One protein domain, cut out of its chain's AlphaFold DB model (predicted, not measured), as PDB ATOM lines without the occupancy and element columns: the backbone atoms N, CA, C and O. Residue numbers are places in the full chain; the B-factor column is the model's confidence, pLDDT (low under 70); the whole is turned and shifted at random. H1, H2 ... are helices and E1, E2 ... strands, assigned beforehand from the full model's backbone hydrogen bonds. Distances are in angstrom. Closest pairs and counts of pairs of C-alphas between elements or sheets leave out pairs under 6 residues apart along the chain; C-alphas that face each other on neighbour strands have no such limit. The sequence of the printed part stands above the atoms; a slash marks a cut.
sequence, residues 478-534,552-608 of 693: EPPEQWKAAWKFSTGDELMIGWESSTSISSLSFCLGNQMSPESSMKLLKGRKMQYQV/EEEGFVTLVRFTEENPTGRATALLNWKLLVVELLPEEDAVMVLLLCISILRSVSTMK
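Overview. This is residues 478 to 534 and 552 to 608 of the 693 residues of an uncharacterized protein of Carpinus fangiana (UniProt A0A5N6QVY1). Two antiparallel sheets meet along E3 and E4 like the two sides of a trough, and one long helix, H1, lies in the trough and packs on both. Residues 501 to 506 stick out between E2 and E3. The printed part has 114 residues with seven named strands and then one named helix, in the order E1 E2 E3 E4 E5 E6 E7 H1; one sheet runs E1 E2 E3, the other E4 E5 E6 E7. The class is mixed, helices and strands, and the whole is compact, with a radius of gyration of the C-alphas of 13.7 A and spans of 38 by 34 by 25 A.

Along the chain. Find C-alpha 485 at (53.271, 10.705, 289.191); there E1 begins and runs to residue 489. Next come E2, residues 493 to 500, 22.8 A long, and E3, residues 507 to 514, 23.7 A long. E4 is residues 522 to 526, and beyond the cut E5 is residues 556 to 561, 16.8 A long. E6, residues 570 to 576, measures 18.2 A, and E7 is residues 581 to 584. From C-alpha 590 at (50.527, -3.190, 306.049) H1 runs 27.0 A to C-alpha 608 at (54.513, 21.314, 295.541).

Arrangement. Start at E1, E2 and E3, a meander, each strand the antiparallel neighbour of the one before. In the hairpin E1 and E2 look for N 487 and O 495, 2.8 A apart; in the hairpin E2 and E3, for N 496 and O 511, 2.8 A. E3 and E4 touch, their closest C-alphas, those of Phe 510 and Leu 524, 6.0 A apart. E4 is the antiparallel neighbour of E5, with N 525 and O 558 at 2.8 A. E5, E6 and E7 form a second meander; N 559 and O 573 are 2.9 A apart, and N 574 and O 583 are 2.8 A apart. This four-stranded sheet is twisted, with C-alphas up to 4.3 A off its best plane. With each sheet H1 makes two layers, a helix on one face of a sheet. Its height over E1 E2 E3 is 9.0 A, and at 28 degrees to E2 on the local plane it only just runs along the strands; its closest C-alphas to E1 are those of Ser 603 and Ala 485, 6.3 A. Its height over the other sheet is 9.7 A, and it runs slantwise to the strands, at 50 degrees to E6 on the local plane; Cys 597 and Leu 575 of E6 have the closest C-alphas, 6.4 A. In H1 every O i to N i+4 pair is within hydrogen-bond range.

Size, cuts and confidence. The farthest C-alphas, those of Glu 565 and Lys 608, are 39.3 A apart. Residues 535 to 551 are not printed, and C-alphas 534 and 552 are 11.7 A apart across the cut. Of the links that are printed whole, none is long. Look for low confidence, pLDDT under 70, at residues 500 to 506 and 515 to 520; the mean of the printed part is 85.9.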
ATOM      1  N   GLU A 478      56.843   6.164 284.348       88.81
ATOM      2  CA  GLU A 478      56.419   7.311 283.557       88.81
ATOM      3  C   GLU A 478      54.888   7.447 283.659       88.81
ATOM      4  O   GLU A 478      54.171   6.477 283.382       88.81
ATOM      5  N   PRO A 479      54.368   8.587 284.149       86.81
ATOM      6  CA  PRO A 479      52.934   8.771 284.297       86.81
ATOM      7  C   PRO A 479      52.268   8.986 282.927       86.81
ATOM      8  O   PRO A 479      52.827   9.691 282.087       86.81
ATOM      9  N   PRO A 480      51.057   8.444 282.697       85.88
ATOM     10  CA  PRO A 480      50.241   8.825 281.541       85.88
ATOM     11  C   PRO A 480      49.943  10.334 281.544       85.88
ATOM     12  O   PRO A 480      49.923  10.939 282.612       85.88
ATOM     13  N   GLU A 481      49.625  10.928 280.387       79.19
ATOM     14  CA  GLU A 481      49.501  12.394 280.208       79.19
ATOM     15  C   GLU A 481      48.587  13.105 281.229       79.19
ATOM     16  O   GLU A 481      48.843  14.247 281.614       79.19
ATOM     17  N   GLN A 482      47.537  12.426 281.699       82.44
ATOM     18  CA  GLN A 482      46.577  12.951 282.679       82.44
ATOM     19  C   GLN A 482      47.090  12.946 284.136       82.44
ATOM     20  O   GLN A 482      46.518  13.612 284.998       82.44
ATOM     21  N   TRP A 483      48.164  12.210 284.432       88.12
ATOM     22  CA  TRP A 483      48.704  12.003 285.778       88.12
ATOM     23  C   TRP A 483      50.052  12.710 285.958       88.12
ATOM     24  O   TRP A 483      50.781  12.975 285.006       88.12
ATOM     25  N   LYS A 484      50.404  13.041 287.205       89.69
ATOM     26  CA  LYS A 484      51.655  13.753 287.529       89.69
ATOM     27  C   LYS A 484      52.733  12.844 288.108       89.69
ATOM     28  O   LYS A 484      53.912  13.158 287.983       89.69
ATOM     29  N   ALA A 485      52.349  11.733 288.727       92.00
ATOM     30  CA  ALA A 485      53.271  10.705 289.191       92.00
ATOM     31  C   ALA A 485      52.630   9.321 289.068       92.00
ATOM     32  O   ALA A 485      51.417   9.183 289.237       92.00
ATOM     33  N   ALA A 486      53.454   8.308 288.807       94.38
ATOM     34  CA  ALA A 486      53.044   6.912 288.776       94.38
ATOM     35  C   ALA A 486      54.080   6.036 289.491       94.38
ATOM     36  O   ALA A 486      55.287   6.251 289.361       94.38
ATOM     37  N   TRP A 487      53.604   5.043 290.235       96.12
ATOM     38  CA  TRP A 487      54.416   4.089 290.984       96.12
ATOM     39  C   TRP A 487      53.897   2.677 290.755       96.12
ATOM     40  O   TRP A 487      52.690   2.452 290.755       96.12
ATOM     41  N   LYS A 488      54.812   1.721 290.607       95.69
ATOM     42  CA  LYS A 488      54.510   0.289 290.613       95.69
ATOM     43  C   LYS A 488      54.998  -0.326 291.909       95.69
ATOM     44  O   LYS A 488      56.165  -0.153 292.269       95.69
ATOM     45  N   PHE A 489      54.118  -1.033 292.598       95.62
ATOM     46  CA  PHE A 489      54.440  -1.727 293.834       95.62
ATOM     47  C   PHE A 489      54.800  -3.184 293.560       95.62
ATOM     48  O   PHE A 489      54.314  -3.809 292.617       95.62
ATOM     49  N   SER A 490      55.642  -3.754 294.419       93.69
ATOM     50  CA  SER A 490      55.963  -5.187 294.396       93.69
ATOM     51  C   SER A 490      54.760  -6.080 294.712       93.69
ATOM     52  O   SER A 490      54.817  -7.273 294.444       93.69
ATOM     53  N   THR A 491      53.689  -5.514 295.276       85.62
ATOM     54  CA  THR A 491      52.405  -6.191 295.518       85.62
ATOM     55  C   THR A 491      51.602  -6.418 294.232       85.62
ATOM     56  O   THR A 491      50.641  -7.176 294.248       85.62
ATOM     57  N   GLY A 492      52.005  -5.801 293.114       86.81
ATOM     58  CA  GLY A 492      51.295  -5.849 291.832       86.81
ATOM     59  C   GLY A 492      50.425  -4.619 291.561       86.81
ATOM     60  O   GLY A 492      50.022  -4.409 290.417       86.81
ATOM     61  N   ASP A 493      50.192  -3.781 292.575       90.12
ATOM     62  CA  ASP A 493      49.385  -2.567 292.452       90.12
ATOM     63  C   ASP A 493      50.159  -1.426 291.776       90.12
ATOM     64  O   ASP A 493      51.368  -1.247 291.960       90.12
ATOM     65  N   GLU A 494      49.441  -0.609 291.012       92.75
ATOM     66  CA  GLU A 494      49.943   0.603 290.382       92.75
ATOM     67  C   GLU A 494      49.185   1.820 290.918       92.75
ATOM     68  O   GLU A 494      47.962   1.916 290.802       92.75
ATOM     69  N   LEU A 495      49.929   2.759 291.506       94.31
ATOM     70  CA  LEU A 495      49.411   4.014 292.038       94.31
ATOM     71  C   LEU A 495      49.694   5.146 291.053       94.31
ATOM     72  O   LEU A 495      50.850   5.421 290.732       94.31
ATOM     73  N   MET A 496      48.653   5.867 290.656       93.19
ATOM     74  CA  MET A 496      48.737   7.104 289.885       93.19
ATOM     75  C   MET A 496      48.214   8.273 290.721       93.19
ATOM     76  O   MET A 496      47.186   8.162 291.394       93.19
ATOM     77  N   ILE A 497      48.944   9.389 290.702       92.62
ATOM     78  CA  ILE A 497      48.651  10.582 291.505       92.62
ATOM     79  C   ILE A 497      48.565  11.793 290.587       92.62
ATOM     80  O   ILE A 497      49.461  12.052 289.774       92.62
ATOM     81  N   GLY A 498      47.461  12.520 290.710       87.88
ATOM     82  CA  GLY A 498      47.127  13.684 289.907       87.88
ATOM     83  C   GLY A 498      46.953  14.917 290.780       87.88
ATOM     84  O   GLY A 498      46.774  14.835 291.997       87.88
ATOM     85  N   TRP A 499      47.045  16.074 290.134       81.25
ATOM     86  CA  TRP A 499      46.880  17.374 290.769       81.25
ATOM     87  C   TRP A 499      46.059  18.262 289.835       81.25
ATOM     88  O   TRP A 499      46.568  18.715 288.808       81.25
ATOM     89  N   GLU A 500      44.784  18.470 290.162       67.88
ATOM     90  CA  GLU A 500      43.868  19.287 289.363       67.88
ATOM     91  C   GLU A 500      43.823  20.728 289.887       67.88
ATOM     92  O   GLU A 500      43.638  20.964 291.084       67.88
ATOM     93  N   SER A 501      43.985  21.692 288.975       58.53
ATOM     94  CA  SER A 501      44.064  23.137 289.264       58.53
ATOM     95  C   SER A 501      42.864  23.933 288.721       58.53
ATOM     96  O   SER A 501      42.963  25.143 288.539       58.53
ATOM     97  N   SER A 502      41.758  23.270 288.371       50.62
ATOM     98  CA  SER A 502      40.683  23.836 287.535       50.62
ATOM     99  C   SER A 502      39.653  24.697 288.279       50.62
ATOM    100  O   SER A 502      38.834  25.352 287.640       50.62
ATOM    101  N   THR A 503      39.705  24.769 289.609       43.78
ATOM    102  CA  THR A 503      38.929  25.732 290.408       43.78
ATOM    103  C   THR A 503      39.857  26.395 291.421       43.78
ATOM    104  O   THR A 503      40.996  25.962 291.580       43.78
ATOM    105  N   SER A 504      39.419  27.451 292.108       48.88
ATOM    106  CA  SER A 504      40.196  28.211 293.110       48.88
ATOM    107  C   SER A 504      40.794  27.371 294.262       48.88
ATOM    108  O   SER A 504      41.395  27.930 295.176       48.88
ATOM    109  N   ILE A 505      40.619  26.047 294.234       50.78
ATOM    110  CA  ILE A 505      41.106  25.046 295.172       50.78
ATOM    111  C   ILE A 505      41.828  23.959 294.362       50.78
ATOM    112  O   ILE A 505      41.252  23.326 293.478       50.78
ATOM    113  N   SER A 506      43.100  23.727 294.681       58.25
ATOM    114  CA  SER A 506      43.861  22.611 294.117       58.25
ATOM    115  C   SER A 506      43.462  21.294 294.787       58.25
ATOM    116  O   SER A 506      43.342  21.226 296.015       58.25
ATOM    117  N   SER A 507      43.229  20.235 294.006       70.31
ATOM    118  CA  SER A 507      42.779  18.952 294.558       70.31
ATOM    119  C   SER A 507      43.617  17.764 294.080       70.31
ATOM    120  O   SER A 507      43.929  17.623 292.899       70.31
ATOM    121  N   LEU A 508      44.012  16.929 295.048       83.81
ATOM    122  CA  LEU A 508      44.679  15.650 294.828       83.81
ATOM    123  C   LEU A 508      43.686  14.630 294.278       83.81
ATOM    124  O   LEU A 508      42.638  14.409 294.891       83.81
ATOM    125  N   SER A 509      44.061  13.972 293.186       87.00
ATOM    126  CA  SER A 509      43.347  12.823 292.635       87.00
ATOM    127  C   SER A 509      44.228  11.576 292.686       87.00
ATOM    128  O   SER A 509      45.456  11.648 292.582       87.00
ATOM    129  N   PHE A 510      43.596  10.419 292.875       90.06
ATOM    130  CA  PHE A 510      44.273   9.133 292.998       90.06
ATOM    131  C   PHE A 510      43.591   8.104 292.105       90.06
ATOM    132  O   PHE A 510      42.364   8.058 292.027       90.06
ATOM    133  N   CYS A 511      44.385   7.242 291.485       88.00
ATOM    134  CA  CYS A 511      43.903   6.013 290.874       88.00
ATOM    135  C   CYS A 511      44.821   4.873 291.306       88.00
ATOM    136  O   CYS A 511      46.043   4.996 291.245       88.00
ATOM    137  N   LEU A 512      44.216   3.797 291.793       87.62
ATOM    138  CA  LEU A 512      44.900   2.586 292.217       87.62
ATOM    139  C   LEU A 512      44.310   1.437 291.407       87.62
ATOM    140  O   LEU A 512      43.093   1.268 291.393       87.62
ATOM    141  N   GLY A 513      45.155   0.685 290.715       81.69
ATOM    142  CA  GLY A 513      44.728  -0.469 289.927       81.69
ATOM    143  C   GLY A 513      45.691  -1.632 290.086       81.69
ATOM    144  O   GLY A 513      46.879  -1.423 290.316       81.69
ATOM    145  N   ASN A 514      45.190  -2.855 289.935       77.44
ATOM    146  CA  ASN A 514      46.000  -4.067 289.960       77.44
ATOM    147  C   ASN A 514      45.789  -4.841 288.651       77.44
ATOM    148  O   ASN A 514      44.664  -5.197 288.310       77.44
ATOM    149  N   GLN A 515      46.868  -5.083 287.899       62.50
ATOM    150  CA  GLN A 515      46.789  -5.774 286.603       62.50
ATOM    151  C   GLN A 515      46.456  -7.269 286.738       62.50
ATOM    152  O   GLN A 515      45.996  -7.872 285.774       62.50
ATOM    153  N   MET A 516      46.692  -7.868 287.911       58.66
ATOM    154  CA  MET A 516      46.427  -9.285 288.186       58.66
ATOM    155  C   MET A 516      45.019  -9.538 288.740       58.66
ATOM    156  O   MET A 516      44.537 -10.663 288.648       58.66
ATOM    157  N   SER A 517      44.350  -8.514 289.280       57.50
ATOM    158  CA  SER A 517      42.998  -8.612 289.846       57.50
ATOM    159  C   SER A 517      42.119  -7.420 289.431       57.50
ATOM    160  O   SER A 517      41.774  -6.579 290.262       57.50
ATOM    161  N   PRO A 518      41.724  -7.320 288.147       54.62
ATOM    162  CA  PRO A 518      40.889  -6.218 287.656       54.62
ATOM    163  C   PRO A 518      39.503  -6.137 288.327       54.62
ATOM    164  O   PRO A 518      38.875  -5.082 288.288       54.62
ATOM    165  N   GLU A 519      39.042  -7.218 288.966       45.41
ATOM    166  CA  GLU A 519      37.755  -7.304 289.673       45.41
ATOM    167  C   GLU A 519      37.797  -6.751 291.108       45.41
ATOM    168  O   GLU A 519      36.758  -6.379 291.655       45.41
ATOM    169  N   SER A 520      38.982  -6.619 291.726       56.22
ATOM    170  CA  SER A 520      39.095  -6.000 293.049       56.22
ATOM    171  C   SER A 520      38.966  -4.484 292.907       56.22
ATOM    172  O   SER A 520      39.955  -3.773 292.708       56.22
ATOM    173  N   SER A 521      37.740  -3.972 292.979       73.44
ATOM    174  CA  SER A 521      37.517  -2.531 292.958       73.44
ATOM    175  C   SER A 521      37.957  -1.941 294.300       73.44
ATOM    176  O   SER A 521      37.315  -2.092 295.334       73.44
ATOM    177  N   MET A 522      39.123  -1.297 294.295       86.75
ATOM    178  CA  MET A 522      39.633  -0.501 295.410       86.75
ATOM    179  C   MET A 522      39.659   0.966 294.996       86.75
ATOM    180  O   MET A 522      39.922   1.290 293.838       86.75
ATOM    181  N   LYS A 523      39.396   1.875 295.934       89.88
ATOM    182  CA  LYS A 523      39.459   3.321 295.696       89.88
ATOM    183  C   LYS A 523      40.171   4.038 296.831       89.88
ATOM    184  O   LYS A 523      39.993   3.719 298.002       89.88
ATOM    185  N   LEU A 524      40.938   5.059 296.465       92.06
ATOM    186  CA  LEU A 524      41.556   5.999 297.393       92.06
ATOM    187  C   LEU A 524      40.749   7.295 297.386       92.06
ATOM    188  O   LEU A 524      40.646   7.966 296.358       92.06
ATOM    189  N   LEU A 525      40.171   7.653 298.528       91.88
ATOM    190  CA  LEU A 525      39.363   8.857 298.689       91.88
ATOM    191  C   LEU A 525      40.128   9.907 299.497       91.88
ATOM    192  O   LEU A 525      40.619   9.617 300.583       91.88
ATOM    193  N   LYS A 526      40.194  11.147 299.002       90.88
ATOM    194  CA  LYS A 526      40.783  12.279 299.740       90.88
ATOM    195  C   LYS A 526      39.992  12.557 301.024       90.88
ATOM    196  O   LYS A 526      38.766  12.674 300.975       90.88
ATOM    197  N   GLY A 527      40.698  12.762 302.132       91.75
ATOM    198  CA  GLY A 527      40.132  13.095 303.437       91.75
ATOM    199  C   GLY A 527      39.685  11.882 304.251       91.75
ATOM    200  O   GLY A 527      39.770  10.732 303.816       91.75
ATOM    201  N   ARG A 528      39.175  12.163 305.448       91.31
ATOM    202  CA  ARG A 528      38.524  11.213 306.353       91.31
ATOM    203  C   ARG A 528      37.109  10.924 305.840       91.31
ATOM    204  O   ARG A 528      36.221  11.775 305.921       91.31
ATOM    205  N   LYS A 529      36.889   9.737 305.271       90.81
ATOM    206  CA  LYS A 529      35.605   9.320 304.675       90.81
ATOM    207  C   LYS A 529      35.010   8.122 305.409       90.81
ATOM    208  O   LYS A 529      35.661   7.518 306.258       90.81
ATOM    209  N   MET A 530      33.761   7.795 305.078       87.19
ATOM    210  CA  MET A 530      33.037   6.646 305.632       87.19
ATOM    211  C   MET A 530      33.030   6.678 307.171       87.19
ATOM    212  O   MET A 530      32.644   7.684 307.777       87.19
ATOM    213  N   GLN A 531      33.484   5.617 307.837       82.31
ATOM    214  CA  GLN A 531      33.529   5.552 309.291       82.31
ATOM    215  C   GLN A 531      34.478   6.579 309.930       82.31
ATOM    216  O   GLN A 531      34.210   7.004 311.054       82.31
ATOM    217  N   TYR A 532      35.509   7.045 309.220       87.38
ATOM    218  CA  TYR A 532      36.487   8.005 309.741       87.38
ATOM    219  C   TYR A 532      35.987   9.452 309.710       87.38
ATOM    220  O   TYR A 532      36.625  10.337 310.279       87.38
ATOM    221  N   GLN A 533      34.843   9.711 309.066       86.50
ATOM    222  CA  GLN A 533      34.278  11.052 308.975       86.50
ATOM    223  C   GLN A 533      33.956  11.611 310.371       86.50
ATOM    224  O   GLN A 533      33.199  11.016 311.144       86.50
ATOM    225  N   VAL A 534      34.511  12.787 310.670       78.75
ATOM    226  CA  VAL A 534      34.315  13.491 311.941       78.75
ATOM    227  C   VAL A 534      33.078  14.390 311.828       78.75
ATOM    228  O   VAL A 534      33.013  15.259 310.959       78.75
ATOM    229  N   GLU A 552      43.521  20.429 306.946       75.69
ATOM    230  CA  GLU A 552      43.578  19.230 307.782       75.69
ATOM    231  C   GLU A 552      43.187  17.976 306.999       75.69
ATOM    232  O   GLU A 552      43.922  16.988 307.030       75.69
ATOM    233  N   GLU A 553      42.083  18.028 306.251       86.12
ATOM    234  CA  GLU A 553      41.604  16.930 305.407       86.12
ATOM    235  C   GLU A 553      42.575  16.591 304.269       86.12
ATOM    236  O   GLU A 553      42.668  15.433 303.869       86.12
ATOM    237  N   GLU A 554      43.339  17.565 303.761       84.94
ATOM    238  CA  GLU A 554      44.328  17.346 302.699       84.94
ATOM    239  C   GLU A 554      45.361  16.276 303.081       84.94
ATOM    240  O   GLU A 554      45.804  15.512 302.225       84.94
ATOM    241  N   GLY A 555      45.738  16.207 304.363       89.69
ATOM    242  CA  GLY A 555      46.705  15.229 304.856       89.69
ATOM    243  C   GLY A 555      46.173  13.800 304.931       89.69
ATOM    244  O   GLY A 555      46.982  12.885 305.047       89.69
ATOM    245  N   PHE A 556      44.854  13.600 304.868       94.81
ATOM    246  CA  PHE A 556      44.221  12.293 305.019       94.81
ATOM    247  C   PHE A 556      43.830  11.672 303.676       94.81
ATOM    248  O   PHE A 556      43.413  12.362 302.745       94.81
ATOM    249  N   VAL A 557      43.911  10.346 303.593       95.69
ATOM    250  CA  VAL A 557      43.323   9.544 302.512       95.69
ATOM    251  C   VAL A 557      42.699   8.297 303.129       95.69
ATOM    252  O   VAL A 557      43.289   7.663 304.000       95.69
ATOM    253  N   THR A 558      41.499   7.955 302.683       95.50
ATOM    254  CA  THR A 558      40.768   6.754 303.094       95.50
ATOM    255  C   THR A 558      40.844   5.714 301.975       95.50
ATOM    256  O   THR A 558      40.476   6.017 300.838       95.50
ATOM    257  N   LEU A 559      41.315   4.503 302.279       94.94
ATOM    258  CA  LEU A 559      41.274   3.351 301.372       94.94
ATOM    259  C   LEU A 559      39.930   2.638 301.527       94.94
ATOM    260  O   LEU A 559      39.527   2.335 302.649       94.94
ATOM    261  N   VAL A 560      39.248   2.388 300.408       93.25
ATOM    262  CA  VAL A 560      37.932   1.740 300.356       93.25
ATOM    263  C   VAL A 560      37.981   0.534 299.428       93.25
ATOM    264  O   VAL A 560      38.395   0.670 298.276       93.25
ATOM    265  N   ARG A 561      37.518  -0.622 299.908       90.06
ATOM    266  CA  ARG A 561      37.305  -1.834 299.107       90.06
ATOM    267  C   ARG A 561      35.828  -2.058 298.851       90.06
ATOM    268  O   ARG A 561      35.013  -1.822 299.735       90.06
ATOM    269  N   PHE A 562      35.496  -2.534 297.662       87.44
ATOM    270  CA  PHE A 562      34.145  -2.948 297.314       87.44
ATOM    271  C   PHE A 562      34.161  -4.462 297.089       87.44
ATOM    272  O   PHE A 562      35.002  -4.978 296.350       87.44
ATOM    273  N   THR A 563      33.256  -5.163 297.762       83.38
ATOM    274  CA  THR A 563      33.062  -6.618 297.660       83.38
ATOM    275  C   THR A 563      31.586  -6.904 297.399       83.38
ATOM    276  O   THR A 563      30.765  -5.991 297.495       83.38
ATOM    277  N   GLU A 564      31.227  -8.150 297.087       77.19
ATOM    278  CA  GLU A 564      29.815  -8.554 296.977       77.19
ATOM    279  C   GLU A 564      29.046  -8.288 298.281       77.19
ATOM    280  O   GLU A 564      27.917  -7.808 298.250       77.19
ATOM    281  N   GLU A 565      29.700  -8.502 299.426       73.44
ATOM    282  CA  GLU A 565      29.163  -8.202 300.760       73.44
ATOM    283  C   GLU A 565      29.069  -6.692 301.039       73.44
ATOM    284  O   GLU A 565      28.176  -6.238 301.752       73.44
ATOM    285  N   ASN A 566      29.980  -5.896 300.468       77.75
ATOM    286  CA  ASN A 566      30.067  -4.448 300.666       77.75
ATOM    287  C   ASN A 566      30.023  -3.691 299.324       77.75
ATOM    288  O   ASN A 566      31.005  -3.033 298.950       77.75
ATOM    289  N   PRO A 567      28.889  -3.718 298.595       80.75
ATOM    290  CA  PRO A 567      28.786  -3.124 297.261       80.75
ATOM    291  C   PRO A 567      28.848  -1.589 297.287       80.75
ATOM    292  O   PRO A 567      29.171  -0.951 296.287       80.75
ATOM    293  N   THR A 568      28.567  -0.971 298.437       82.94
ATOM    294  CA  THR A 568      28.690   0.479 298.666       82.94
ATOM    295  C   THR A 568      30.096   0.906 299.100       82.94
ATOM    296  O   THR A 568      30.375   2.104 299.184       82.94
ATOM    297  N   GLY A 569      30.992  -0.061 299.308       87.00
ATOM    298  CA  GLY A 569      32.368   0.144 299.731       87.00
ATOM    299  C   GLY A 569      32.531   0.163 301.252       87.00
ATOM    300  O   GLY A 569      31.770   0.799 301.979       87.00
ATOM    301  N   ARG A 570      33.589  -0.491 301.728       87.81
ATOM    302  CA  ARG A 570      34.031  -0.555 303.124       87.81
ATOM    303  C   ARG A 570      35.379   0.137 303.229       87.81
ATOM    304  O   ARG A 570      36.272  -0.169 302.440       87.81
ATOM    305  N   ALA A 571      35.549   1.086 304.153       91.62
ATOM    306  CA  ALA A 571      36.886   1.633 304.355       91.62
ATOM    307  C   ALA A 571      37.726   0.675 305.197       91.62
ATOM    308  O   ALA A 571      37.292   0.210 306.245       91.62
ATOM    309  N   THR A 572      38.930   0.394 304.730       93.00
ATOM    310  CA  THR A 572      39.790  -0.649 305.289       93.00
ATOM    311  C   THR A 572      41.119  -0.096 305.795       93.00
ATOM    312  O   THR A 572      41.795  -0.730 306.601       93.00
ATOM    313  N   ALA A 573      41.474   1.132 305.402       95.25
ATOM    314  CA  ALA A 573      42.588   1.865 305.985       95.25
ATOM    315  C   ALA A 573      42.362   3.384 305.956       95.25
ATOM    316  O   ALA A 573      41.711   3.927 305.058       95.25
ATOM    317  N   LEU A 574      42.958   4.078 306.922       96.44
ATOM    318  CA  LEU A 574      43.093   5.528 306.960       96.44
ATOM    319  C   LEU A 574      44.576   5.879 307.039       96.44
ATOM    320  O   LEU A 574      45.274   5.460 307.959       96.44
ATOM    321  N   LEU A 575      45.053   6.706 306.118       96.50
ATOM    322  CA  LEU A 575      46.420   7.212 306.145       96.50
ATOM    323  C   LEU A 575      46.437   8.725 306.325       96.50
ATOM    324  O   LEU A 575      45.611   9.440 305.761       96.50
ATOM    325  N   ASN A 576      47.398   9.213 307.105       95.94
ATOM    326  CA  ASN A 576      47.800  10.609 307.121       95.94
ATOM    327  C   ASN A 576      49.213  10.717 306.541       95.94
ATOM    328  O   ASN A 576      50.198  10.467 307.237       95.94
ATOM    329  N   TRP A 577      49.320  11.083 305.266       93.75
ATOM    330  CA  TRP A 577      50.602  11.111 304.553       93.75
ATOM    331  C   TRP A 577      51.499  12.280 304.982       93.75
ATOM    332  O   TRP A 577      52.713  12.202 304.816       93.75
ATOM    333  N   LYS A 578      50.937  13.342 305.582       91.31
ATOM    334  CA  LYS A 578      51.716  14.461 306.146       91.31
ATOM    335  C   LYS A 578      52.407  14.070 307.457       91.31
ATOM    336  O   LYS A 578      53.553  14.445 307.673       91.31
ATOM    337  N   LEU A 579      51.711  13.336 308.327       92.12
ATOM    338  CA  LEU A 579      52.224  12.866 309.623       92.12
ATOM    339  C   LEU A 579      52.863  11.470 309.547       92.12
ATOM    340  O   LEU A 579      53.430  11.012 310.534       92.12
ATOM    341  N   LEU A 580      52.772  10.808 308.388       94.94
ATOM    342  CA  LEU A 580      53.227   9.439 308.145       94.94
ATOM    343  C   LEU A 580      52.637   8.412 309.123       94.94
ATOM    344  O   LEU A 580      53.337   7.529 309.619       94.94
ATOM    345  N   VAL A 581      51.336   8.533 309.381       95.69
ATOM    346  CA  VAL A 581      50.565   7.621 310.235       95.69
ATOM    347  C   VAL A 581      49.616   6.817 309.363       95.69
ATOM    348  O   VAL A 581      49.003   7.378 308.455       95.69
ATOM    349  N   VAL A 582      49.480   5.525 309.634       97.00
ATOM    350  CA  VAL A 582      48.511   4.655 308.965       97.00
ATOM    351  C   VAL A 582      47.766   3.811 309.993       97.00
ATOM    352  O   VAL A 582      48.373   3.258 310.908       97.00
ATOM    353  N   GLU A 583      46.453   3.727 309.836       95.69
ATOM    354  CA  GLU A 583      45.577   2.787 310.526       95.69
ATOM    355  C   GLU A 583      44.986   1.838 309.483       95.69
ATOM    356  O   GLU A 583      44.525   2.309 308.443       95.69
ATOM    357  N   LEU A 584      45.024   0.525 309.713       94.94
ATOM    358  CA  LEU A 584      44.523  -0.464 308.756       94.94
ATOM    359  C   LEU A 584      43.876  -1.677 309.436       94.94
ATOM    360  O   LEU A 584      44.303  -2.100 310.513       94.94
ATOM    361  N   LEU A 585      42.853  -2.239 308.793       93.19
ATOM    362  CA  LEU A 585      42.212  -3.479 309.224       93.19
ATOM    363  C   LEU A 585      43.146  -4.690 309.030       93.19
ATOM    364  O   LEU A 585      44.036  -4.637 308.178       93.19
ATOM    365  N   PRO A 586      42.957  -5.792 309.782       92.69
ATOM    366  CA  PRO A 586      43.806  -6.986 309.677       92.69
ATOM    367  C   PRO A 586      43.862  -7.633 308.280       92.69
ATOM    368  O   PRO A 586      44.876  -8.236 307.934       92.69
ATOM    369  N   GLU A 587      42.813  -7.467 307.473       91.25
ATOM    370  CA  GLU A 587      42.722  -7.923 306.076       91.25
ATOM    371  C   GLU A 587      43.576  -7.117 305.086       91.25
ATOM    372  O   GLU A 587      43.874  -7.599 303.993       91.25
ATOM    373  N   GLU A 588      43.992  -5.899 305.442       92.88
ATOM    374  CA  GLU A 588      44.829  -5.069 304.575       92.88
ATOM    375  C   GLU A 588      46.308  -5.349 304.791       92.88
ATOM    376  O   GLU A 588      46.783  -5.441 305.919       92.88
ATOM    377  N   ASP A 589      47.082  -5.415 303.708       94.50
ATOM    378  CA  ASP A 589      48.526  -5.597 303.816       94.50
ATOM    379  C   ASP A 589      49.211  -4.301 304.285       94.50
ATOM    380  O   ASP A 589      49.247  -3.294 303.570       94.50
ATOM    381  N   ALA A 590      49.823  -4.331 305.471       96.50
ATOM    382  CA  ALA A 590      50.527  -3.190 306.049       96.50
ATOM    383  C   ALA A 590      51.620  -2.626 305.127       96.50
ATOM    384  O   ALA A 590      51.806  -1.409 305.064       96.50
ATOM    385  N   VAL A 591      52.334  -3.478 304.383       97.00
ATOM    386  CA  VAL A 591      53.392  -3.045 303.460       97.00
ATOM    387  C   VAL A 591      52.791  -2.268 302.291       97.00
ATOM    388  O   VAL A 591      53.327  -1.219 301.938       97.00
ATOM    389  N   MET A 592      51.656  -2.709 301.741       95.94
ATOM    390  CA  MET A 592      50.935  -1.972 300.694       95.94
ATOM    391  C   MET A 592      50.518  -0.581 301.196       95.94
ATOM    392  O   MET A 592      50.797   0.425 300.540       95.94
ATOM    393  N   VAL A 593      49.904  -0.499 302.382       97.25
ATOM    394  CA  VAL A 593      49.428   0.771 302.957       97.25
ATOM    395  C   VAL A 593      50.592   1.725 303.274       97.25
ATOM    396  O   VAL A 593      50.502   2.932 303.027       97.25
ATOM    397  N   LEU A 594      51.727   1.204 303.753       98.00
ATOM    398  CA  LEU A 594      52.946   1.992 303.954       98.00
ATOM    399  C   LEU A 594      53.533   2.491 302.622       98.00
ATOM    400  O   LEU A 594      53.906   3.663 302.529       98.00
ATOM    401  N   LEU A 595      53.589   1.647 301.583       97.81
ATOM    402  CA  LEU A 595      54.044   2.053 300.247       97.81
ATOM    403  C   LEU A 595      53.152   3.156 299.669       97.81
ATOM    404  O   LEU A 595      53.686   4.136 299.146       97.81
ATOM    405  N   LEU A 596      51.826   3.051 299.817       97.12
ATOM    406  CA  LEU A 596      50.880   4.108 299.447       97.12
ATOM    407  C   LEU A 596      51.213   5.422 300.156       97.12
ATOM    408  O   LEU A 596      51.435   6.441 299.502       97.12
ATOM    409  N   CYS A 597      51.294   5.396 301.488       97.25
ATOM    410  CA  CYS A 597      51.529   6.583 302.310       97.25
ATOM    411  C   CYS A 597      52.827   7.314 301.913       97.25
ATOM    412  O   CYS A 597      52.827   8.529 301.687       97.25
ATOM    413  N   ILE A 598      53.924   6.569 301.742       96.75
ATOM    414  CA  ILE A 598      55.239   7.131 301.401       96.75
ATOM    415  C   ILE A 598      55.286   7.600 299.942       96.75
ATOM    416  O   ILE A 598      55.844   8.663 299.666       96.75
ATOM    417  N   SER A 599      54.681   6.862 299.009       96.31
ATOM    418  CA  SER A 599      54.639   7.247 297.590       96.31
ATOM    419  C   SER A 599      53.814   8.517 297.379       96.31
ATOM    420  O   SER A 599      54.226   9.388 296.607       96.31
ATOM    421  N   ILE A 600      52.702   8.675 298.108       95.44
ATOM    422  CA  ILE A 600      51.915   9.915 298.130       95.44
ATOM    423  C   ILE A 600      52.777  11.059 298.658       95.44
ATOM    424  O   ILE A 600      52.963  12.046 297.948       95.44
ATOM    425  N   LEU A 601      53.379  10.909 299.844       94.44
ATOM    426  CA  LEU A 601      54.225  11.954 300.421       94.44
ATOM    427  C   LEU A 601      55.338  12.389 299.456       94.44
ATOM    428  O   LEU A 601      55.540  13.585 299.235       94.44
ATOM    429  N   ARG A 602      56.051  11.425 298.865       92.94
ATOM    430  CA  ARG A 602      57.147  11.680 297.922       92.94
ATOM    431  C   ARG A 602      56.668  12.445 296.698       92.94
ATOM    432  O   ARG A 602      57.270  13.455 296.347       92.94
ATOM    433  N   SER A 603      55.572  12.000 296.097       93.12
ATOM    434  CA  SER A 603      55.036  12.605 294.878       93.12
ATOM    435  C   SER A 603      54.531  14.022 295.132       93.12
ATOM    436  O   SER A 603      54.879  14.938 294.392       93.12
ATOM    437  N   VAL A 604      53.778  14.234 296.216       91.81
ATOM    438  CA  VAL A 604      53.233  15.556 296.553       91.81
ATOM    439  C   VAL A 604      54.337  16.541 296.946       91.81
ATOM    440  O   VAL A 604      54.274  17.703 296.548       91.81
ATOM    441  N   SER A 605      55.386  16.087 297.643       90.88
ATOM    442  CA  SER A 605      56.552  16.929 297.969       90.88
ATOM    443  C   SER A 605      57.248  17.451 296.707       90.88
ATOM    444  O   SER A 605      57.594  18.629 296.626       90.88
ATOM    445  N   THR A 606      57.398  16.597 295.686       89.94
ATOM    446  CA  THR A 606      57.956  16.992 294.385       89.94
ATOM    447  C   THR A 606      57.014  17.932 293.625       89.94
ATOM    448  O   THR A 606      57.460  18.954 293.108       89.94
ATOM    449  N   MET A 607      55.706  17.648 293.601       89.12
ATOM    450  CA  MET A 607      54.709  18.487 292.915       89.12
ATOM    451  C   MET A 607      54.617  19.900 293.507       89.12
ATOM    452  O   MET A 607      54.609  20.875 292.756       89.12
ATOM    453  N   LYS A 608      54.573  20.019 294.841       87.94
ATOM    454  CA  LYS A 608      54.513  21.314 295.541       87.94
ATOM    455  C   LYS A 608      55.861  22.016 295.649       87.94
ATOM    456  O   LYS A 608      55.901  23.208 295.929       87.94
TER     457      LYS A 608